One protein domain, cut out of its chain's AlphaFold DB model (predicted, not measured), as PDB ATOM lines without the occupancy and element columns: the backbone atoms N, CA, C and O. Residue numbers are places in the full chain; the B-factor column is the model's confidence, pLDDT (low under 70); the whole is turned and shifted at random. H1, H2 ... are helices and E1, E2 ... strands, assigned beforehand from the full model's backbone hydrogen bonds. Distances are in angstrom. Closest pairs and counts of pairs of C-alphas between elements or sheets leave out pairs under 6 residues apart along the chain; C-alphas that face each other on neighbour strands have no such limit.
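This is residues 211 to 376 of the 376 residues of an uncharacterized protein of Alphaproteobacteria bacterium (UniProt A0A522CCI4). Two lobes lie one after the other along the longest axis: a strongly twisted, curled sheet of seven strands, and a loose cluster of the helices H3 to H7 at the end of the sheet where E3 and E7 lie. H5 and residues 311 to 314 of H3 join the lobes by packing on E3, while the short H1 and H2 lie on opposite faces of the sheet. The 166 printed residues run E1 E2 H1 E3 E4 E5 E6 H2 E7 H3 H4 H5 H6 H7, a mixed class of helices and strands. The mixed sheet has the order E1 E2 E6 E5 E4 E3 E7. The whole is compact, with a radius of gyration of the C-alphas of 16.5 A and spans of 48 by 35 by 26 A.

E1, residues 211 to 214, and E2, residues 220 to 225, form a hairpin, with N 212 and O 221 2.8 A apart. H1, residues 226 to 230, is on the sheet, over none of its strands. E3, residues 238 to 243, and E4, residues 246 to 252, form a hairpin, with N 241 and O 248 2.8 A apart. E5, residues 264 to 274, is parallel to E4, with N 266 and O 251 2.9 A apart. E6, residues 280 to 288, forms a hairpin with E5, N 267 and O 285 being 2.9 A apart, and is antiparallel to E2, with N 222 and O 284 2.9 A apart. H2, residues 293 to 296, has a height over the sheet of 5.9 A. The edge strand E7, residues 307 to 309, is antiparallel to E3, with N 240 and O 309 2.8 A apart. H3, residues 311 to 322, stands up from the sheet, its line rising 51 degrees out of a local plane fitted to 6 C-alphas; its closest C-alpha pair with E3 is Arg 311 and Val 240, 5.8 A apart. H4, residues 326 to 331, is not on the sheet. H5, residues 339 to 348, runs across the strands, at 81 degrees to E3 on the local plane; the closest C-alphas are those of Pro 340 and Ala 242, 5.0 A apart. H6, residues 359 to 367, only just touches residues 313 to 317 of H3, with 3 pairs of C-alphas within 8 A, the closest Leu 365 and Val 317 at 7.5 A. H7, residues 370 to 374, only just touches residues 317 to 321 of H3, also with 3 pairs, the closest Leu 371 and Leu 321 at 7.4 A. Every O i to N i+4 pair is within hydrogen-bond range in H1, H3, H4, H5, H6 and H7; H2 is too short for one.

E1 begins at C-alpha 211, (217.064, 189.951, 138.507). E5 is 27.2 A long, E6 24.2 A, E4 18.2 A, H3 16.2 A, E3 16.0 A and H5 14.3 A. H7 ends at C-alpha 374, (222.203, 214.176, 136.663).

The C-alphas farthest apart are those of Arg 277 and Arg 326, 52.8 A. The printed part has no cut, and its one long link is E4 to E5. Mean pLDDT of the printed part is 92.4, with residues 256 to 258 under 70.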
ATOM      1  N   VAL A 211     216.835 191.394 138.646       97.94
ATOM      2  CA  VAL A 211     217.064 189.951 138.507       97.94
ATOM      3  C   VAL A 211     216.293 189.186 139.586       97.94
ATOM      4  O   VAL A 211     216.586 189.312 140.774       97.94
ATOM      5  N   TYR A 212     215.335 188.353 139.174       96.94
ATOM      6  CA  TYR A 212     214.637 187.419 140.059       96.94
ATOM      7  C   TYR A 212     215.405 186.119 140.262       96.94
ATOM      8  O   TYR A 212     215.415 185.572 141.363       96.94
ATOM      9  N   TYR A 213     215.984 185.583 139.191       97.19
ATOM     10  CA  TYR A 213     216.540 184.237 139.198       97.19
ATOM     11  C   TYR A 213     217.528 184.052 138.055       97.19
ATOM     12  O   TYR A 213     217.283 184.534 136.952       97.19
ATOM     13  N   VAL A 214     218.598 183.305 138.306       96.69
ATOM     14  CA  VAL A 214     219.462 182.762 137.255       96.69
ATOM     15  C   VAL A 214     219.265 181.256 137.230       96.69
ATOM     16  O   VAL A 214     219.383 180.597 138.265       96.69
ATOM     17  N   ASP A 215     218.891 180.714 136.074       93.94
ATOM     18  CA  ASP A 215     218.667 179.277 135.946       93.94
ATOM     19  C   ASP A 215     219.972 178.484 135.763       93.94
ATOM     20  O   ASP A 215     221.063 179.033 135.612       93.94
ATOM     21  N   SER A 216     219.874 177.152 135.792       93.31
ATOM     22  CA  SER A 216     221.039 176.271 135.651       93.31
ATOM     23  C   SER A 216     221.735 176.392 134.294       93.31
ATOM     24  O   SER A 216     222.903 176.023 134.186       93.31
ATOM     25  N   PHE A 217     221.055 176.917 133.273       93.81
ATOM     26  CA  PHE A 217     221.618 177.180 131.948       93.81
ATOM     27  C   PHE A 217     222.285 178.561 131.866       93.81
ATOM     28  O   PHE A 217     222.963 178.852 130.887       93.81
ATOM     29  N   GLY A 218     222.164 179.378 132.915       95.69
ATOM     30  CA  GLY A 218     222.742 180.713 132.988       95.69
ATOM     31  C   GLY A 218     221.863 181.786 132.362       95.69
ATOM     32  O   GLY A 218     222.364 182.862 132.047       95.69
ATOM     33  N   ASN A 219     220.572 181.517 132.163       96.00
ATOM     34  CA  ASN A 219     219.639 182.544 131.721       96.00
ATOM     35  C   ASN A 219     219.191 183.399 132.908       96.00
ATOM     36  O   ASN A 219     218.944 182.882 134.001       96.00
ATOM     37  N   ILE A 220     219.072 184.707 132.691       97.75
ATOM     38  CA  ILE A 220     218.805 185.694 133.740       97.75
ATOM     39  C   ILE A 220     217.355 186.159 133.627       97.75
ATOM     40  O   ILE A 220     217.003 186.905 132.718       97.75
ATOM     41  N   LYS A 221     216.509 185.759 134.574       97.56
ATOM     42  CA  LYS A 221     215.086 186.114 134.614       97.56
ATOM     43  C   LYS A 221     214.882 187.422 135.364       97.56
ATOM     44  O   LYS A 221     215.355 187.568 136.491       97.56
ATOM     45  N   LEU A 222     214.139 188.348 134.767       97.50
ATOM     46  CA  LEU A 222     213.885 189.679 135.314       97.50
ATOM     47  C   LEU A 222     212.454 189.797 135.843       97.50
ATOM     48  O   LEU A 222     211.533 189.191 135.302       97.50
ATOM     49  N   ASN A 223     212.218 190.651 136.836       96.50
ATOM     50  CA  ASN A 223     210.875 190.988 137.321       96.50
ATOM     51  C   ASN A 223     210.117 191.954 136.390       96.50
ATOM     52  O   ASN A 223     209.420 192.860 136.843       96.50
ATOM     53  N   TYR A 224     210.253 191.776 135.077       96.12
ATOM     54  CA  TYR A 224     209.690 192.676 134.082       96.12
ATOM     55  C   TYR A 224     208.840 191.919 133.072       96.12
ATOM     56  O   TYR A 224     209.328 191.003 132.412       96.12
ATOM     57  N   LYS A 225     207.563 192.288 132.939       95.00
ATOM     58  CA  LYS A 225     206.644 191.637 131.996       95.00
ATOM     59  C   LYS A 225     207.113 191.904 130.565       95.00
ATOM     60  O   LYS A 225     207.253 193.058 130.168       95.00
ATOM     61  N   HIS A 226     207.328 190.853 129.780       95.44
ATOM     62  CA  HIS A 226     207.964 190.981 128.470       95.44
ATOM     63  C   HIS A 226     207.160 191.835 127.485       95.44
ATOM     64  O   HIS A 226     207.725 192.672 126.794       95.44
ATOM     65  N   TYR A 227     205.829 191.744 127.486       93.25
ATOM     66  CA  TYR A 227     205.014 192.603 126.618       93.25
ATOM     67  C   TYR A 227     205.168 194.105 126.930       93.25
ATOM     68  O   TYR A 227     205.010 194.922 126.028       93.25
ATOM     69  N   LYS A 228     205.496 194.493 128.177       94.25
ATOM     70  CA  LYS A 228     205.764 195.902 128.522       94.25
ATOM     71  C   LYS A 228     207.052 196.393 127.860       94.25
ATOM     72  O   LYS A 228     207.089 197.531 127.409       94.25
ATOM     73  N   LEU A 229     208.074 195.537 127.770       95.00
ATOM     74  CA  LEU A 229     209.338 195.849 127.090       95.00
ATOM     75  C   LEU A 229     209.094 196.199 125.624       95.00
ATOM     76  O   LEU A 229     209.622 197.195 125.135       95.00
ATOM     77  N   LEU A 230     208.250 195.409 124.958       94.19
ATOM     78  CA  LEU A 230     207.953 195.563 123.534       94.19
ATOM     79  C   LEU A 230     207.240 196.880 123.194       94.19
ATOM     80  O   LEU A 230     207.286 197.309 122.044       94.19
ATOM     81  N   ASN A 231     206.635 197.556 124.179       93.75
ATOM     82  CA  ASN A 231     206.066 198.895 123.990       93.75
ATOM     83  C   ASN A 231     207.141 199.973 123.783       93.75
ATOM     84  O   ASN A 231     206.852 201.011 123.195       93.75
ATOM     85  N   PHE A 232     208.354 199.745 124.293       93.56
ATOM     86  CA  PHE A 232     209.472 200.684 124.194       93.56
ATOM     87  C   PHE A 232     210.478 200.253 123.129       93.56
ATOM     88  O   PHE A 232     210.989 201.090 122.392       93.56
ATOM     89  N   HIS A 233     210.733 198.946 123.034       94.69
ATOM     90  CA  HIS A 233     211.753 198.378 122.157       94.69
ATOM     91  C   HIS A 233     211.165 197.203 121.368       94.69
ATOM     92  O   HIS A 233     211.004 196.118 121.930       94.69
ATOM     93  N   PRO A 234     210.832 197.383 120.078       93.56
ATOM     94  CA  PRO A 234     210.334 196.299 119.233       93.56
ATOM     95  C   PRO A 234     211.358 195.161 119.060       93.56
ATOM     96  O   PRO A 234     212.567 195.403 119.171       93.56
ATOM     97  N   PRO A 235     210.924 193.934 118.714       94.44
ATOM     98  CA  PRO A 235     211.842 192.850 118.367       94.44
ATOM     99  C   PRO A 235     212.820 193.253 117.251       94.44
ATOM    100  O   PRO A 235     212.458 193.960 116.313       94.44
ATOM    101  N   GLY A 236     214.070 192.806 117.364       92.88
ATOM    102  CA  GLY A 236     215.186 193.184 116.496       92.88
ATOM    103  C   GLY A 236     215.940 194.440 116.942       92.88
ATOM    104  O   GLY A 236     216.994 194.733 116.382       92.88
ATOM    105  N   THR A 237     215.455 195.168 117.956       95.06
ATOM    106  CA  THR A 237     216.134 196.372 118.459       95.06
ATOM    107  C   THR A 237     217.438 196.001 119.178       95.06
ATOM    108  O   THR A 237     217.386 195.247 120.155       95.06
ATOM    109  N   PRO A 238     218.601 196.533 118.754       96.00
ATOM    110  CA  PRO A 238     219.846 196.385 119.492       96.00
ATOM    111  C   PRO A 238     219.893 197.358 120.673       96.00
ATOM    112  O   PRO A 238     219.731 198.572 120.512       96.00
ATOM    113  N   LEU A 239     220.160 196.825 121.858       97.62
ATOM    114  CA  LEU A 239     220.309 197.581 123.095       97.62
ATOM    115  C   LEU A 239     221.681 197.327 123.708       97.62
ATOM    116  O   LEU A 239     222.237 196.239 123.596       97.62
ATOM    117  N   VAL A 240     222.189 198.326 124.421       97.94
ATOM    118  CA  VAL A 240     223.255 198.146 125.405       97.94
ATOM    119  C   VAL A 240     222.578 197.956 126.754       97.94
ATOM    120  O   VAL A 240     221.767 198.793 127.158       97.94
ATOM    121  N   VAL A 241     222.891 196.860 127.440       97.88
ATOM    122  CA  VAL A 241     222.378 196.521 128.771       97.88
ATOM    123  C   VAL A 241     223.495 196.622 129.794       97.88
ATOM    124  O   VAL A 241     224.502 195.931 129.673       97.88
ATOM    125  N   ALA A 242     223.285 197.432 130.827       97.62
ATOM    126  CA  ALA A 242     224.074 197.437 132.048       97.62
ATOM    127  C   ALA A 242     223.414 196.560 133.117       97.62
ATOM    128  O   ALA A 242     222.232 196.730 133.428       97.62
ATOM    129  N   LEU A 243     224.203 195.669 133.717       96.56
ATOM    130  CA  LEU A 243     223.822 194.870 134.880       96.56
ATOM    131  C   LEU A 243     225.052 194.669 135.775       96.56
ATOM    132  O   LEU A 243     226.115 194.248 135.312       96.56
ATOM    133  N   GLY A 244     224.922 195.002 137.062       92.00
ATOM    134  CA  GLY A 244     226.060 195.030 137.979       92.00
ATOM    135  C   GLY A 244     227.134 196.017 137.504       92.00
ATOM    136  O   GLY A 244     226.854 197.195 137.304       92.00
ATOM    137  N   ASN A 245     228.362 195.545 137.306       91.69
ATOM    138  CA  ASN A 245     229.480 196.374 136.836       91.69
ATOM    139  C   ASN A 245     229.809 196.169 135.350       91.69
ATOM    140  O   ASN A 245     230.876 196.585 134.903       91.69
ATOM    141  N   THR A 246     228.913 195.537 134.593       95.44
ATOM    142  CA  THR A 246     229.190 195.117 133.217       95.44
ATOM    143  C   THR A 246     228.147 195.675 132.260       95.44
ATOM    144  O   THR A 246     226.986 195.862 132.631       95.44
ATOM    145  N   VAL A 247     228.576 195.944 131.028       95.94
ATOM    146  CA  VAL A 247     227.704 196.239 129.889       95.94
ATOM    147  C   VAL A 247     227.825 195.132 128.851       95.94
ATOM    148  O   VAL A 247     228.916 194.611 128.628       95.94
ATOM    149  N   SER A 248     226.715 194.786 128.207       96.06
ATOM    150  CA  SER A 248     226.688 193.873 127.064       96.06
ATOM    151  C   SER A 248     225.713 194.386 126.016       96.06
ATOM    152  O   SER A 248     224.649 194.905 126.354       96.06
ATOM    153  N   ASP A 249     226.053 194.201 124.742       95.81
ATOM    154  CA  ASP A 249     225.079 194.337 123.665       95.81
ATOM    155  C   ASP A 249     224.090 193.169 123.727       95.81
ATOM    156  O   ASP A 249     224.484 192.020 123.953       95.81
ATOM    157  N   VAL A 250     222.808 193.473 123.547       95.62
ATOM    158  CA  VAL A 250     221.721 192.496 123.480       95.62
ATOM    159  C   VAL A 250     220.758 192.852 122.354       95.62
ATOM    160  O   VAL A 250     220.572 194.023 122.026       95.62
ATOM    161  N   ILE A 251     220.095 191.848 121.787       94.94
ATOM    162  CA  ILE A 251     219.013 192.050 120.817       94.94
ATOM    163  C   ILE A 251     217.671 191.751 121.480       94.94
ATOM    164  O   ILE A 251     217.507 190.710 122.116       94.94
ATOM    165  N   VAL A 252     216.689 192.638 121.325       95.69
ATOM    166  CA  VAL A 252     215.323 192.357 121.785       95.69
ATOM    167  C   VAL A 252     214.700 191.280 120.899       95.69
ATOM    168  O   VAL A 252     214.674 191.416 119.678       95.69
ATOM    169  N   GLY A 253     214.200 190.208 121.502       92.00
ATOM    170  CA  GLY A 253     213.466 189.140 120.824       92.00
ATOM    171  C   GLY A 253     212.014 189.065 121.276       92.00
ATOM    172  O   GLY A 253     211.637 189.680 122.263       92.00
ATOM    173  N   ASP A 254     211.216 188.293 120.547       83.94
ATOM    174  CA  ASP A 254     209.821 187.954 120.852       83.94
ATOM    175  C   ASP A 254     209.697 186.707 121.755       83.94
ATOM    176  O   ASP A 254     208.930 186.697 122.718       83.94
ATOM    177  N   ALA A 255     210.466 185.655 121.465       74.62
ATOM    178  CA  ALA A 255     210.537 184.404 122.216       74.62
ATOM    179  C   ALA A 255     211.948 183.800 122.143       74.62
ATOM    180  O   ALA A 255     212.675 184.015 121.174       74.62
ATOM    181  N   GLY A 256     212.356 183.039 123.167       60.50
ATOM    182  CA  GLY A 256     213.767 182.675 123.373       60.50
ATOM    183  C   GLY A 256     214.490 181.979 122.212       60.50
ATOM    184  O   GLY A 256     215.710 182.044 122.132       60.50
ATOM    185  N   PHE A 257     213.770 181.369 121.268       61.88
ATOM    186  CA  PHE A 257     214.366 180.633 120.148       61.88
ATOM    187  C   PHE A 257     214.422 181.394 118.819       61.88
ATOM    188  O   PHE A 257     214.913 180.834 117.838       61.88
ATOM    189  N   SER A 258     213.953 182.644 118.753       68.44
ATOM    190  CA  SER A 258     213.949 183.408 117.495       68.44
ATOM    191  C   SER A 258     215.321 183.936 117.074       68.44
ATOM    192  O   SER A 258     215.476 184.408 115.949       68.44
ATOM    193  N   MET A 259     216.331 183.817 117.942       76.94
ATOM    194  CA  MET A 259     217.677 184.334 117.698       76.94
ATOM    195  C   MET A 259     218.661 183.249 117.247       76.94
ATOM    196  O   MET A 259     218.530 182.060 117.572       76.94
ATOM    197  N   GLY A 260     219.662 183.685 116.479       79.81
ATOM    198  CA  GLY A 260     220.806 182.867 116.087       79.81
ATOM    199  C   GLY A 260     221.669 182.463 117.284       79.81
ATOM    200  O   GLY A 260     221.598 183.055 118.359       79.81
ATOM    201  N   GLU A 261     222.480 181.425 117.099       86.50
ATOM    202  CA  GLU A 261     223.479 181.009 118.087       86.50
ATOM    203  C   GLU A 261     224.497 182.131 118.357       86.50
ATOM    204  O   GLU A 261     224.852 182.882 117.449       86.50
ATOM    205  N   GLY A 262     224.937 182.269 119.612       86.06
ATOM    206  CA  GLY A 262     225.917 183.286 120.015       86.06
ATOM    207  C   GLY A 262     225.357 184.700 120.218       86.06
ATOM    208  O   GLY A 262     226.089 185.583 120.659       86.06
ATOM    209  N   VAL A 263     224.067 184.931 119.949       89.06
ATOM    210  CA  VAL A 263     223.409 186.220 120.206       89.06
ATOM    211  C   VAL A 263     222.884 186.262 121.640       89.06
ATOM    212  O   VAL A 263     222.051 185.438 122.023       89.06
ATOM    213  N   VAL A 264     223.333 187.251 122.420       93.81
ATOM    214  CA  VAL A 264     222.709 187.587 123.706       93.81
ATOM    215  C   VAL A 264     221.402 188.318 123.415       93.81
ATOM    216  O   VAL A 264     221.381 189.348 122.739       93.81
ATOM    217  N   ALA A 265     220.296 187.776 123.901       94.38
ATOM    218  CA  ALA A 265     218.957 188.248 123.605       94.38
ATOM    219  C   ALA A 265     218.214 188.640 124.880       94.38
ATOM    220  O   ALA A 265     218.343 187.979 125.907       94.38
ATOM    221  N   LEU A 266     217.391 189.682 124.790       95.50
ATOM    222  CA  LEU A 266     216.396 190.026 125.799       95.50
ATOM    223  C   LEU A 266     215.023 189.593 125.278       95.50
ATOM    224  O   LEU A 266     214.490 190.193 124.349       95.50
ATOM    225  N   THR A 267     214.470 188.523 125.838       94.69
ATOM    226  CA  THR A 267     213.366 187.772 125.224       94.69
ATOM    227  C   THR A 267     212.305 187.350 126.236       94.69
ATOM    228  O   THR A 267     212.505 187.470 127.445       94.69
ATOM    229  N   SER A 268     211.163 186.862 125.754       93.94
ATOM    230  CA  SER A 268     210.144 186.231 126.588       93.94
ATOM    231  C   SER A 268     210.658 184.889 127.110       93.94
ATOM    232  O   SER A 268     210.900 183.958 126.331       93.94
ATOM    233  N   GLY A 269     210.835 184.794 128.427       86.19
ATOM    234  CA  GLY A 269     211.262 183.572 129.099       86.19
ATOM    235  C   GLY A 269     210.114 182.589 129.338       86.19
ATOM    236  O   GLY A 269     208.946 182.868 129.081       86.19
ATOM    237  N   SER A 270     210.434 181.423 129.901       88.50
ATOM    238  CA  SER A 270     209.446 180.390 130.272       88.50
ATOM    239  C   SER A 270     208.760 180.623 131.625       88.50
ATOM    240  O   SER A 270     207.844 179.889 131.999       88.50
ATOM    241  N   SER A 271     209.200 181.630 132.380       94.81
ATOM    242  CA  SER A 271     208.640 181.979 133.687       94.81
ATOM    243  C   SER A 271     207.646 183.124 133.583       94.81
ATOM    244  O   SER A 271     207.768 183.998 132.729       94.81
ATOM    245  N   GLY A 272     206.662 183.117 134.469       95.19
ATOM    246  CA  GLY A 272     205.479 183.954 134.367       95.19
ATOM    247  C   GLY A 272     204.251 183.242 134.909       95.19
ATOM    248  O   GLY A 272     204.261 182.027 135.151       95.19
ATOM    249  N   TRP A 273     203.189 184.006 135.116       95.31
ATOM    250  CA  TRP A 273     201.939 183.519 135.679       95.31
ATOM    251  C   TRP A 273     200.775 184.437 135.300       95.31
ATOM    252  O   TRP A 273     200.956 185.456 134.635       95.31
ATOM    253  N   ALA A 274     199.563 184.039 135.679       91.44
ATOM    254  CA  ALA A 274     198.359 184.837 135.497       91.44
ATOM    255  C   ALA A 274     197.962 185.487 136.823       91.44
ATOM    256  O   ALA A 274     197.829 184.795 137.832       91.44
ATOM    257  N   VAL A 275     197.765 186.803 136.803       85.69
ATOM    258  CA  VAL A 275     197.242 187.584 137.929       85.69
ATOM    259  C   VAL A 275     196.200 188.562 137.402       85.69
ATOM    260  O   VAL A 275     196.433 189.269 136.421       85.69
ATOM    261  N   GLY A 276     195.051 188.616 138.072       79.00
ATOM    262  CA  GLY A 276     193.965 189.520 137.737       79.00
ATOM    263  C   GLY A 276     193.374 189.242 136.355       79.00
ATOM    264  O   GLY A 276     193.340 188.114 135.863       79.00
ATOM    265  N   ARG A 277     192.886 190.306 135.711       73.38
ATOM    266  CA  ARG A 277     192.216 190.229 134.400       73.38
ATOM    267  C   ARG A 277     193.171 190.303 133.207       73.38
ATOM    268  O   ARG A 277     192.719 190.118 132.085       73.38
ATOM    269  N   GLU A 278     194.461 190.561 133.434       72.88
ATOM    270  CA  GLU A 278     195.465 190.728 132.368       72.88
ATOM    271  C   GLU A 278     195.815 189.412 131.650       72.88
ATOM    272  O   GLU A 278     196.467 189.427 130.609       72.88
ATOM    273  N   GLY A 279     195.364 188.268 132.174       82.62
ATOM    274  CA  GLY A 279     195.714 186.956 131.641       82.62
ATOM    275  C   GLY A 279     197.132 186.528 132.028       82.62
ATOM    276  O   GLY A 279     197.769 187.113 132.906       82.62
ATOM    277  N   LYS A 280     197.614 185.444 131.413       90.31
ATOM    278  CA  LYS A 280     198.963 184.925 131.668       90.31
ATOM    279  C   LYS A 280     199.997 185.816 130.985       90.31
ATOM    280  O   LYS A 280     199.953 185.973 129.769       90.31
ATOM    281  N   TYR A 281     200.955 186.320 131.754       92.69
ATOM    282  CA  TYR A 281     202.115 187.036 131.232       92.69
ATOM    283  C   TYR A 281     203.398 186.234 131.438       92.69
ATOM    284  O   TYR A 281     203.478 185.366 132.309       92.69
ATOM    285  N   MET A 282     204.412 186.565 130.641       95.12
ATOM    286  CA  MET A 282     205.762 186.015 130.742       95.12
ATOM    287  C   MET A 282     206.740 187.113 131.147       95.12
ATOM    288  O   MET A 282     206.577 188.280 130.772       95.12
ATOM    289  N   PHE A 283     207.749 186.743 131.926       96.06
ATOM    290  CA  PHE A 283     208.839 187.634 132.290       96.06
ATOM    291  C   PHE A 283     209.871 187.743 131.173       96.06
ATOM    292  O   PHE A 283     210.072 186.814 130.392       96.06
ATOM    293  N   SER A 284     210.543 188.888 131.132       96.38
ATOM    294  CA  SER A 284     211.716 189.103 130.294       96.38
ATOM    295  C   SER A 284     212.903 188.331 130.856       96.38
ATOM    296  O   SER A 284     213.091 188.246 132.072       96.38
ATOM    297  N   GLU A 285     213.723 187.805 129.962       95.81
ATOM    298  CA  GLU A 285     214.899 187.011 130.275       95.81
ATOM    299  C   GLU A 285     216.069 187.433 129.387       95.81
ATOM    300  O   GLU A 285     215.890 187.622 128.183       95.81
ATOM    301  N   ILE A 286     217.259 187.581 129.977       96.25
ATOM    302  CA  ILE A 286     218.505 187.657 129.215       96.25
ATOM    303  C   ILE A 286     218.958 186.223 128.953       96.25
ATOM    304  O   ILE A 286     219.220 185.456 129.883       96.25
ATOM    305  N   PHE A 287     219.018 185.872 127.680       94.62
ATOM    306  CA  PHE A 287     219.210 184.523 127.175       94.62
ATOM    307  C   PHE A 287     220.367 184.508 126.176       94.62
ATOM    308  O   PHE A 287     220.517 185.441 125.393       94.62
ATOM    309  N   LEU A 288     221.169 183.443 126.170       93.31
ATOM    310  CA  LEU A 288     222.208 183.230 125.164       93.31
ATOM    311  C   LEU A 288     222.033 181.846 124.548       93.31
ATOM    312  O   LEU A 288     222.253 180.825 125.200       93.31
ATOM    313  N   ARG A 289     221.660 181.800 123.267       86.62
ATOM    314  CA  ARG A 289     221.483 180.524 122.569       86.62
ATOM    315  C   ARG A 289     222.826 179.815 122.408       86.62
ATOM    316  O   ARG A 289     223.743 180.369 121.807       86.62
ATOM    317  N   GLY A 290     222.896 178.573 122.888       87.38
ATOM    318  CA  GLY A 290     224.107 177.749 122.820       87.38
ATOM    319  C   GLY A 290     225.165 178.112 123.868       87.38
ATOM    320  O   GLY A 290     226.258 177.560 123.837       87.38
ATOM    321  N   GLY A 291     224.853 179.008 124.810       92.44
ATOM    322  CA  GLY A 291     225.790 179.448 125.838       92.44
ATOM    323  C   GLY A 291     225.097 179.816 127.144       92.44
ATOM    324  O   GLY A 291     223.966 179.411 127.398       92.44
ATOM    325  N   ARG A 292     225.798 180.587 127.981       95.62
ATOM    326  CA  ARG A 292     225.275 181.083 129.256       95.62
ATOM    327  C   ARG A 292     225.271 182.607 129.286       95.62
ATOM    328  O   ARG A 292     226.333 183.219 129.164       95.62
ATOM    329  N   ALA A 293     224.108 183.229 129.472       95.94
ATOM    330  CA  ALA A 293     224.008 184.690 129.503       95.94
ATOM    331  C   ALA A 293     224.684 185.291 130.747       95.94
ATOM    332  O   ALA A 293     225.314 186.341 130.660       95.94
ATOM    333  N   ASP A 294     224.617 184.605 131.889       96.75
ATOM    334  CA  ASP A 294     225.267 185.002 133.144       96.75
ATOM    335  C   ASP A 294     226.788 185.188 133.028       96.75
ATOM    336  O   ASP A 294     227.356 186.038 133.712       96.75
ATOM    337  N   SER A 295     227.443 184.478 132.106       95.81
ATOM    338  CA  SER A 295     228.879 184.629 131.844       95.81
ATOM    339  C   SER A 295     229.262 186.013 131.301       95.81
ATOM    340  O   SER A 295     230.389 186.459 131.513       95.81
ATOM    341  N   HIS A 296     228.317 186.726 130.677       95.12
ATOM    342  CA  HIS A 296     228.493 188.111 130.229       95.12
ATOM    343  C   HIS A 296     228.343 189.134 131.363       95.12
ATOM    344  O   HIS A 296     228.656 190.306 131.172       95.12
ATOM    345  N   PHE A 297     227.889 188.718 132.547       96.06
ATOM    346  CA  PHE A 297     227.648 189.602 133.688       96.06
ATOM    347  C   PHE A 297     228.296 189.032 134.959       96.06
ATOM    348  O   PHE A 297     227.603 188.662 135.911       96.06
ATOM    349  N   PRO A 298     229.641 188.946 135.008       94.38
ATOM    350  CA  PRO A 298     230.336 188.375 136.153       94.38
ATOM    351  C   PRO A 298     230.011 189.142 137.440       94.38
ATOM    352  O   PRO A 298     230.085 190.370 137.495       94.38
ATOM    353  N   GLY A 299     229.668 188.398 138.489       92.38
ATOM    354  CA  GLY A 299     229.351 188.960 139.801       92.38
ATOM    355  C   GLY A 299     227.946 189.556 139.933       92.38
ATOM    356  O   GLY A 299     227.687 190.182 140.964       92.38
ATOM    357  N   LEU A 300     227.057 189.358 138.948       94.88
ATOM    358  CA  LEU A 300     225.641 189.714 139.077       94.88
ATOM    359  C   LEU A 300     225.025 189.054 140.319       94.88
ATOM    360  O   LEU A 300     225.372 187.927 140.688       94.88
ATOM    361  N   LYS A 301     224.071 189.743 140.941       94.88
ATOM    362  CA  LYS A 301     223.284 189.228 142.064       94.88
ATOM    363  C   LYS A 301     221.795 189.363 141.780       94.88
ATOM    364  O   LYS A 301     221.351 190.253 141.057       94.88
ATOM    365  N   THR A 302     220.994 188.502 142.393       96.00
ATOM    366  CA  THR A 302     219.546 188.717 142.440       96.00
ATOM    367  C   THR A 302     219.229 190.061 143.089       96.00
ATOM    368  O   THR A 302     219.846 190.446 144.083       96.00
ATOM    369  N   GLY A 303     218.251 190.767 142.534       96.00
ATOM    370  CA  GLY A 303     217.903 192.130 142.922       96.00
ATOM    371  C   GLY A 303     218.636 193.213 142.133       96.00
ATOM    372  O   GLY A 303     218.088 194.314 142.031       96.00
ATOM    373  N   ASP A 304     219.786 192.918 141.511       96.44
ATOM    374  CA  ASP A 304     220.451 193.868 140.614       96.44
ATOM    375  C   ASP A 304     219.499 194.254 139.480       96.44
ATOM    376  O   ASP A 304     218.847 193.395 138.889       96.44
ATOM    377  N   GLN A 305     219.395 195.551 139.198       96.31
ATOM    378  CA  GLN A 305     218.498 196.077 138.176       96.31
ATOM    379  C   GLN A 305     219.216 196.195 136.834       96.31
ATOM    380  O   GLN A 305     220.303 196.769 136.752       96.31
ATOM    381  N   VAL A 306     218.575 195.692 135.782       97.19
ATOM    382  CA  VAL A 306     218.971 195.959 134.400       97.19
ATOM    383  C   VAL A 306     218.655 197.407 134.047       97.19
ATOM    384  O   VAL A 306     217.559 197.897 134.315       97.19
ATOM    385  N   VAL A 307     219.597 198.071 133.383       97.88
ATOM    386  CA  VAL A 307     219.358 199.347 132.704       97.88
ATOM    387  C   VAL A 307     219.725 199.180 131.239       97.88
ATOM    388  O   VAL A 307     220.833 198.754 130.934       97.88
ATOM    389  N   ALA A 308     218.814 199.515 130.333       97.81
ATOM    390  CA  ALA A 308     218.993 199.342 128.901       97.81
ATOM    391  C   ALA A 308     218.712 200.640 128.139       97.81
ATOM    392  O   ALA A 308     217.806 201.398 128.485       97.81
ATOM    393  N   MET A 309     219.474 200.879 127.074       97.62
ATOM    394  CA  MET A 309     219.199 201.937 126.100       97.62
ATOM    395  C   MET A 309     219.799 201.585 124.739       97.62
ATOM    396  O   MET A 309     220.576 200.639 124.617       97.62
ATOM    397  N   THR A 310     219.480 202.362 123.706       97.06
ATOM    398  CA  THR A 310     220.126 202.194 122.401       97.06
ATOM    399  C   THR A 310     221.590 202.643 122.457       97.06
ATOM    400  O   THR A 310     221.946 203.578 123.177       97.06
ATOM    401  N   ARG A 311     222.455 202.028 121.642       95.50
ATOM    402  CA  ARG A 311     223.864 202.446 121.530       95.50
ATOM    403  C   ARG A 311     224.010 203.901 121.064       95.50
ATOM    404  O   ARG A 311     224.921 204.597 121.502       95.50
ATOM    405  N   ALA A 312     223.094 204.370 120.216       96.06
ATOM    406  CA  ALA A 312     223.065 205.757 119.760       96.06
ATOM    407  C   ALA A 312     222.784 206.738 120.910       96.06
ATOM    408  O   ALA A 312     223.444 207.772 121.006       96.06
ATOM    409  N   ASP A 313     221.839 206.414 121.795       96.94
ATOM    410  CA  ASP A 313     221.536 207.255 122.954       96.94
ATOM    411  C   ASP A 313     222.677 207.229 123.979       96.94
ATOM    412  O   ASP A 313     223.049 208.287 124.489       96.94
ATOM    413  N   LEU A 314     223.310 206.070 124.203       97.19
ATOM    414  CA  LEU A 314     224.496 205.974 125.061       97.19
ATOM    415  C   LEU A 314     225.640 206.851 124.540       97.19
ATOM    416  O   LEU A 314     226.248 207.587 125.314       97.19
ATOM    417  N   GLN A 315     225.900 206.830 123.230       96.25
ATOM    418  CA  GLN A 315     226.946 207.661 122.635       96.25
ATOM    419  C   GLN A 315     226.659 209.154 122.831       96.25
ATOM    420  O   GLN A 315     227.545 209.888 123.259       96.25
ATOM    421  N   LYS A 316     225.412 209.600 122.618       96.56
ATOM    422  CA  LYS A 316     225.015 210.995 122.876       96.56
ATOM    423  C   LYS A 316     225.221 211.389 124.337       96.56
ATOM    424  O   LYS A 316     225.726 212.476 124.607       96.56
ATOM    425  N   VAL A 317     224.850 210.516 125.278       96.69
ATOM    426  CA  VAL A 317     225.091 210.737 126.713       96.69
ATOM    427  C   VAL A 317     226.586 210.903 126.980       96.69
ATOM    428  O   VAL A 317     226.987 211.877 127.614       96.69
ATOM    429  N   ILE A 318     227.413 209.983 126.478       94.62
ATOM    430  CA  ILE A 318     228.869 210.020 126.659       94.62
ATOM    431  C   ILE A 318     229.456 211.302 126.063       94.62
ATOM    432  O   ILE A 318     230.279 211.944 126.710       94.62
ATOM    433  N   ASP A 319     229.018 211.714 124.876       94.31
ATOM    434  CA  ASP A 319     229.509 212.928 124.225       94.31
ATOM    435  C   ASP A 319     229.123 214.189 125.009       94.31
ATOM    436  O   ASP A 319     229.946 215.089 125.177       94.31
ATOM    437  N   MET A 320     227.910 214.253 125.565       93.50
ATOM    438  CA  MET A 320     227.508 215.356 126.446       93.50
ATOM    439  C   MET A 320     228.323 215.389 127.744       93.50
ATOM    440  O   MET A 320     228.706 216.466 128.194       93.50
ATOM    441  N   LEU A 321     228.606 214.225 128.337       92.56
ATOM    442  CA  LEU A 321     229.409 214.112 129.558       92.56
ATOM    443  C   LEU A 321     230.880 214.473 129.313       92.56
ATOM    444  O   LEU A 321     231.471 215.188 130.115       92.56
ATOM    445  N   ARG A 322     231.463 214.049 128.186       90.06
ATOM    446  CA  ARG A 322     232.843 214.395 127.794       90.06
ATOM    447  C   ARG A 322     233.037 215.891 127.564       90.06
ATOM    448  O   ARG A 322     234.117 216.406 127.825       90.06
ATOM    449  N   ASN A 323     232.000 216.568 127.078       90.94
ATOM    450  CA  ASN A 323     232.010 218.009 126.833       90.94
ATOM    451  C   ASN A 323     231.497 218.827 128.033       90.94
ATOM    452  O   ASN A 323     231.304 220.039 127.913       90.94
ATOM    453  N   ALA A 324     231.243 218.189 129.180       91.62
ATOM    454  CA  ALA A 324     230.795 218.878 130.380       91.62
ATOM    455  C   ALA A 324     231.898 219.791 130.942       91.62
ATOM    456  O   ALA A 324     233.093 219.561 130.752       91.62
ATOM    457  N   SER A 325     231.502 220.838 131.671       91.31
ATOM    458  CA  SER A 325     232.478 221.689 132.356       91.31
ATOM    459  C   SER A 325     233.236 220.900 133.430       91.31
ATOM    460  O   SER A 325     232.770 219.863 133.917       91.31
ATOM    461  N   ARG A 326     234.401 221.413 133.838       90.44
ATOM    462  CA  ARG A 326     235.209 220.809 134.905       90.44
ATOM    463  C   ARG A 326     234.409 220.625 136.197       90.44
ATOM    464  O   ARG A 326     234.406 219.536 136.750       90.44
ATOM    465  N   ASP A 327     233.641 221.639 136.597       89.88
ATOM    466  CA  ASP A 327     232.808 221.583 137.805       89.88
ATOM    467  C   ASP A 327     231.776 220.446 137.765       89.88
ATOM    468  O   ASP A 327     231.501 219.814 138.783       89.88
ATOM    469  N   VAL A 328     231.181 220.184 136.595       88.44
ATOM    470  CA  VAL A 328     230.235 219.070 136.413       88.44
ATOM    471  C   VAL A 328     230.980 217.739 136.432       88.44
ATOM    472  O   VAL A 328     230.520 216.789 137.064       88.44
ATOM    473  N   SER A 329     232.140 217.686 135.776       88.56
ATOM    474  CA  SER A 329     232.978 216.488 135.704       88.56
ATOM    475  C   SER A 329     233.451 216.033 137.082       88.56
ATOM    476  O   SER A 329     233.373 214.845 137.387       88.56
ATOM    477  N   ASP A 330     233.858 216.978 137.929       89.06
ATOM    478  CA  ASP A 330     234.292 216.716 139.301       89.06
ATOM    479  C   ASP A 330     233.109 216.280 140.185       89.06
ATOM    480  O   ASP A 330     233.221 215.315 140.939       89.06
ATOM    481  N   LYS A 331     231.939 216.929 140.059       87.75
ATOM    482  CA  LYS A 331     230.733 216.573 140.837       87.75
ATOM    483  C   LYS A 331     230.189 215.184 140.524       87.75
ATOM    484  O   LYS A 331     229.661 214.529 141.418       87.75
ATOM    485  N   LEU A 332     230.270 214.766 139.264       85.56
ATOM    486  CA  LEU A 332     229.794 213.459 138.811       85.56
ATOM    487  C   LEU A 332     230.900 212.392 138.804       85.56
ATOM    488  O   LEU A 332     230.634 211.271 138.379       85.56
ATOM    489  N   ASP A 333     232.117 212.728 139.246       88.75
ATOM    490  CA  ASP A 333     233.296 211.851 139.217       88.75
ATOM    491  C   ASP A 333     233.501 211.183 137.840       88.75
ATOM    492  O   ASP A 333     233.715 209.972 137.715       88.75
ATOM    493  N   LEU A 334     233.386 211.968 136.760       87.62
ATOM    494  CA  LEU A 334     233.394 211.432 135.390       87.62
ATOM    495  C   LEU A 334     234.727 210.777 135.012       87.62
ATOM    496  O   LEU A 334     234.748 209.877 134.177       87.62
ATOM    497  N   TYR A 335     235.827 211.179 135.653       85.00
ATOM    498  CA  TYR A 335     237.158 210.620 135.409       85.00
ATOM    499  C   TYR A 335     237.303 209.165 135.878       85.00
ATOM    500  O   TYR A 335     238.124 208.435 135.329       85.00
ATOM    501  N   ASN A 336     236.492 208.729 136.849       84.88
ATOM    502  CA  ASN A 336     236.519 207.368 137.398       84.88
ATOM    503  C   ASN A 336     235.209 206.602 137.147       84.88
ATOM    504  O   ASN A 336     234.952 205.550 137.747       84.88
ATOM    505  N   THR A 337     234.354 207.124 136.265       89.00
ATOM    506  CA  THR A 337     233.029 206.569 135.999       89.00
ATOM    507  C   THR A 337     233.034 205.699 134.742       89.00
ATOM    508  O   THR A 337     233.335 206.144 133.639       89.00
ATOM    509  N   SER A 338     232.650 204.434 134.905       92.50
ATOM    510  CA  SER A 338     232.462 203.471 133.816       92.50
ATOM    511  C   SER A 338     231.066 203.578 133.184       92.50
ATOM    512  O   SER A 338     230.116 203.945 133.874       92.50
ATOM    513  N   GLU A 339     230.887 203.125 131.941       94.50
ATOM    514  CA  GLU A 339     229.575 203.089 131.263       94.50
ATOM    515  C   GLU A 339     228.432 202.459 132.093       94.50
ATOM    516  O   GLU A 339     227.395 203.114 132.231       94.50
ATOM    517  N   PRO A 340     228.592 201.283 132.746       94.19
ATOM    518  CA  PRO A 340     227.539 200.735 133.606       94.19
ATOM    519  C   PRO A 340     227.103 201.695 134.725       94.19
ATOM    520  O   PRO A 340     225.919 201.786 135.042       94.19
ATOM    521  N   ARG A 341     228.047 202.458 135.299       93.50
ATOM    522  CA  ARG A 341     227.765 203.450 136.350       93.50
ATOM    523  C   ARG A 341     227.022 204.661 135.794       93.50
ATOM    524  O   ARG A 341     226.107 205.140 136.457       93.50
ATOM    525  N   ILE A 342     227.353 205.109 134.578       95.06
ATOM    526  CA  ILE A 342     226.597 206.158 133.873       95.06
ATOM    527  C   ILE A 342     225.149 205.704 133.692       95.06
ATOM    528  O   ILE A 342     224.220 206.412 134.073       95.06
ATOM    529  N   MET A 343     224.945 204.494 133.169       96.69
ATOM    530  CA  MET A 343     223.610 203.943 132.945       96.69
ATOM    531  C   MET A 343     222.816 203.824 134.254       96.69
ATOM    532  O   MET A 343     221.668 204.261 134.332       96.69
ATOM    533  N   GLN A 344     223.439 203.329 135.324       93.62
ATOM    534  CA  GLN A 344     222.818 203.282 136.650       93.62
ATOM    535  C   GLN A 344     222.474 204.672 137.198       93.62
ATOM    536  O   GLN A 344     221.409 204.839 137.792       93.62
ATOM    537  N   ALA A 345     223.330 205.675 136.988       93.25
ATOM    538  CA  ALA A 345     223.055 207.052 137.390       93.25
ATOM    539  C   ALA A 345     221.828 207.618 136.654       93.25
ATOM    540  O   ALA A 345     220.962 208.216 137.289       93.25
ATOM    541  N   LEU A 346     221.687 207.343 135.351       95.88
ATOM    542  CA  LEU A 346     220.496 207.723 134.580       95.88
ATOM    543  C   LEU A 346     219.222 207.079 135.141       95.88
ATOM    544  O   LEU A 346     218.184 207.738 135.229       95.88
ATOM    545  N   SER A 347     219.286 205.813 135.557       94.81
ATOM    546  CA  SER A 347     218.135 205.153 136.182       94.81
ATOM    547  C   SER A 347     217.787 205.759 137.548       94.81
ATOM    548  O   SER A 347     216.619 206.055 137.804       94.81
ATOM    549  N   ARG A 348     218.785 206.057 138.397       92.25
ATOM    550  CA  ARG A 348     218.576 206.741 139.693       92.25
ATOM    551  C   ARG A 348     217.979 208.139 139.526       92.25
ATOM    552  O   ARG A 348     217.077 208.505 140.276       92.25
ATOM    553  N   ALA A 349     218.411 208.870 138.499       93.81
ATOM    554  CA  ALA A 349     217.854 210.163 138.105       93.81
ATOM    555  C   ALA A 349     216.476 210.055 137.416       93.81
ATOM    556  O   ALA A 349     215.930 211.057 136.955       93.81
ATOM    557  N   LYS A 350     215.896 208.846 137.329       94.69
ATOM    558  CA  LYS A 350     214.602 208.546 136.689       94.69
ATOM    559  C   LYS A 350     214.538 208.920 135.200       94.69
ATOM    560  O   LYS A 350     213.448 209.081 134.657       94.69
ATOM    561  N   LEU A 351     215.691 209.026 134.541       96.44
ATOM    562  CA  LEU A 351     215.805 209.234 133.094       96.44
ATOM    563  C   LEU A 351     215.583 207.933 132.321       96.44
ATOM    564  O   LEU A 351     215.068 207.965 131.206       96.44
ATOM    565  N   ILE A 352     215.932 206.800 132.939       96.44
ATOM    566  CA  ILE A 352     215.527 205.467 132.488       96.44
ATOM    567  C   ILE A 352     214.636 204.851 133.554       96.44
ATOM    568  O   ILE A 352     215.098 204.501 134.646       96.44
ATOM    569  N   ARG A 353     213.345 204.728 133.244       94.62
ATOM    570  CA  ARG A 353     212.352 204.174 134.168       94.62
ATOM    571  C   ARG A 353     212.233 202.670 133.964       94.62
ATOM    572  O   ARG A 353     212.276 202.180 132.839       94.62
ATOM    573  N   ASN A 354     212.076 201.946 135.070       91.56
ATOM    574  CA  ASN A 354     211.823 200.500 135.082       91.56
ATOM    575  C   ASN A 354     212.858 199.683 134.284       91.56
ATOM    576  O   ASN A 354     212.534 198.641 133.725       91.56
ATOM    577  N   GLY A 355     214.081 200.209 134.166       95.06
ATOM    578  CA  GLY A 355     215.183 199.614 133.414       95.06
ATOM    579  C   GLY A 355     215.142 199.797 131.893       95.06
ATOM    580  O   GLY A 355     216.196 199.709 131.273       95.06
ATOM    581  N   PHE A 356     213.988 200.091 131.285       96.94
ATOM    582  CA  PHE A 356     213.823 200.022 129.823       96.94
ATOM    583  C   PHE A 356     213.179 201.254 129.178       96.94
ATOM    584  O   PHE A 356     213.406 201.498 127.997       96.94
ATOM    585  N   ASP A 357     212.385 202.038 129.903       96.50
ATOM    586  CA  ASP A 357     211.724 203.217 129.335       96.50
ATOM    587  C   ASP A 357     212.694 204.405 129.283       96.50
ATOM    588  O   ASP A 357     213.005 205.016 130.311       96.50
ATOM    589  N   THR A 358     213.148 204.737 128.073       96.44
ATOM    590  CA  THR A 358     214.095 205.822 127.781       96.44
ATOM    591  C   THR A 358     213.414 207.126 127.357       96.44
ATOM    592  O   THR A 358     214.099 208.042 126.903       96.44
ATOM    593  N   THR A 359     212.089 207.255 127.493       96.19
ATOM    594  CA  THR A 359     211.345 208.445 127.031       96.19
ATOM    595  C   THR A 359     211.868 209.730 127.681       96.19
ATOM    596  O   THR A 359     212.126 210.727 127.006       96.19
ATOM    597  N   GLU A 360     212.079 209.713 129.001       96.81
ATOM    598  CA  GLU A 360     212.608 210.874 129.730       96.81
ATOM    599  C   GLU A 360     214.063 211.180 129.369       96.81
ATOM    600  O   GLU A 360     214.424 212.350 129.234       96.81
ATOM    601  N   LEU A 361     214.887 210.153 129.149       97.12
ATOM    602  CA  LEU A 361     216.244 210.319 128.634       97.12
ATOM    603  C   LEU A 361     216.238 211.012 127.265       97.12
ATOM    604  O   LEU A 361     216.947 211.996 127.076       97.12
ATOM    605  N   GLN A 362     215.421 210.544 126.324       96.62
ATOM    606  CA  GLN A 362     215.342 211.111 124.976       96.62
ATOM    607  C   GLN A 362     214.843 212.560 124.992       96.62
ATOM    608  O   GLN A 362     215.387 213.414 124.283       96.62
ATOM    609  N   ASN A 363     213.871 212.866 125.855       96.62
ATOM    610  CA  ASN A 363     213.435 214.238 126.106       96.62
ATOM    611  C   ASN A 363     214.584 215.104 126.636       96.62
ATOM    612  O   ASN A 363     214.764 216.229 126.166       96.62
ATOM    613  N   ALA A 364     215.369 214.587 127.584       96.31
ATOM    614  CA  ALA A 364     216.468 215.332 128.184       96.31
ATOM    615  C   ALA A 364     217.626 215.587 127.206       96.31
ATOM    616  O   ALA A 364     218.176 216.688 127.143       96.31
ATOM    617  N   LEU A 365     217.949 214.587 126.381       95.50
ATOM    618  CA  LEU A 365     218.921 214.707 125.295       95.50
ATOM    619  C   LEU A 365     218.487 215.767 124.276       95.50
ATOM    620  O   LEU A 365     219.286 216.611 123.885       95.50
ATOM    621  N   SER A 366     217.207 215.773 123.897       94.38
ATOM    622  CA  SER A 366     216.667 216.723 122.914       94.38
ATOM    623  C   SER A 366     216.633 218.165 123.433       94.38
ATOM    624  O   SER A 366     216.785 219.106 122.660       94.38
ATOM    625  N   ARG A 367     216.430 218.354 124.743       94.81
ATOM    626  CA  ARG A 367     216.399 219.676 125.396       94.81
ATOM    627  C   ARG A 367     217.774 220.171 125.844       94.81
ATOM    628  O   ARG A 367     217.886 221.324 126.248       94.81
ATOM    629  N   GLY A 368     218.794 219.312 125.823       91.31
ATOM    630  CA  GLY A 368     220.127 219.628 126.334       91.31
ATOM    631  C   GLY A 368     220.191 219.807 127.858       91.31
ATOM    632  O   GLY A 368     221.147 220.396 128.354       91.31
ATOM    633  N   ASP A 369     219.206 219.315 128.622       93.56
ATOM    634  CA  ASP A 369     219.140 219.476 130.086       93.56
ATOM    635  C   ASP A 369     219.669 218.255 130.868       93.56
ATOM    636  O   ASP A 369     219.608 218.237 132.099       93.56
ATOM    637  N   LEU A 370     220.248 217.263 130.175       93.88
ATOM    638  CA  LEU A 370     220.773 216.021 130.759       93.88
ATOM    639  C   LEU A 370     221.686 216.260 131.973       93.88
ATOM    640  O   LEU A 370     221.453 215.696 133.041       93.88
ATOM    641  N   LEU A 371     222.708 217.112 131.824       91.50
ATOM    642  CA  LEU A 371     223.692 217.372 132.885       91.50
ATOM    643  C   LEU A 371     223.036 217.975 134.129       91.50
ATOM    644  O   LEU A 371     223.361 217.600 135.250       91.50
ATOM    645  N   LYS A 372     222.056 218.866 133.933       89.75
ATOM    646  CA  LYS A 372     221.297 219.463 135.032       89.75
ATOM    647  C   LYS A 372     220.527 218.397 135.805       89.75
ATOM    648  O   LYS A 372     220.482 218.467 137.025       89.75
ATOM    649  N   ARG A 373     219.933 217.423 135.109       90.62
ATOM    650  CA  ARG A 373     219.159 216.339 135.731       90.62
ATOM    651  C   ARG A 373     220.028 215.322 136.465       90.62
ATOM    652  O   ARG A 373     219.577 214.785 137.464       90.62
ATOM    653  N   LEU A 374     221.252 215.077 135.999       89.00
ATOM    654  CA  LEU A 374     222.203 214.176 136.663       89.00
ATOM    655  C   LEU A 374     222.820 214.759 137.945       89.00
ATOM    656  O   LEU A 374     223.354 214.010 138.753       89.00
ATOM    657  N   MET A 375     222.767 216.080 138.121       84.00
ATOM    658  CA  MET A 375     223.306 216.776 139.295       84.00
ATOM    659  C   MET A 375     222.309 216.936 140.458       84.00
ATOM    660  O   MET A 375     222.670 217.539 141.469       84.00
ATOM    661  N   VAL A 376     221.063 216.477 140.294       71.25
ATOM    662  CA  VAL A 376     220.006 216.478 141.326       71.25
ATOM    663  C   VAL A 376     219.974 215.116 141.995       71.25
ATOM    664  O   VAL A 376     219.868 215.095 143.241       71.25
TER     665      VAL A 376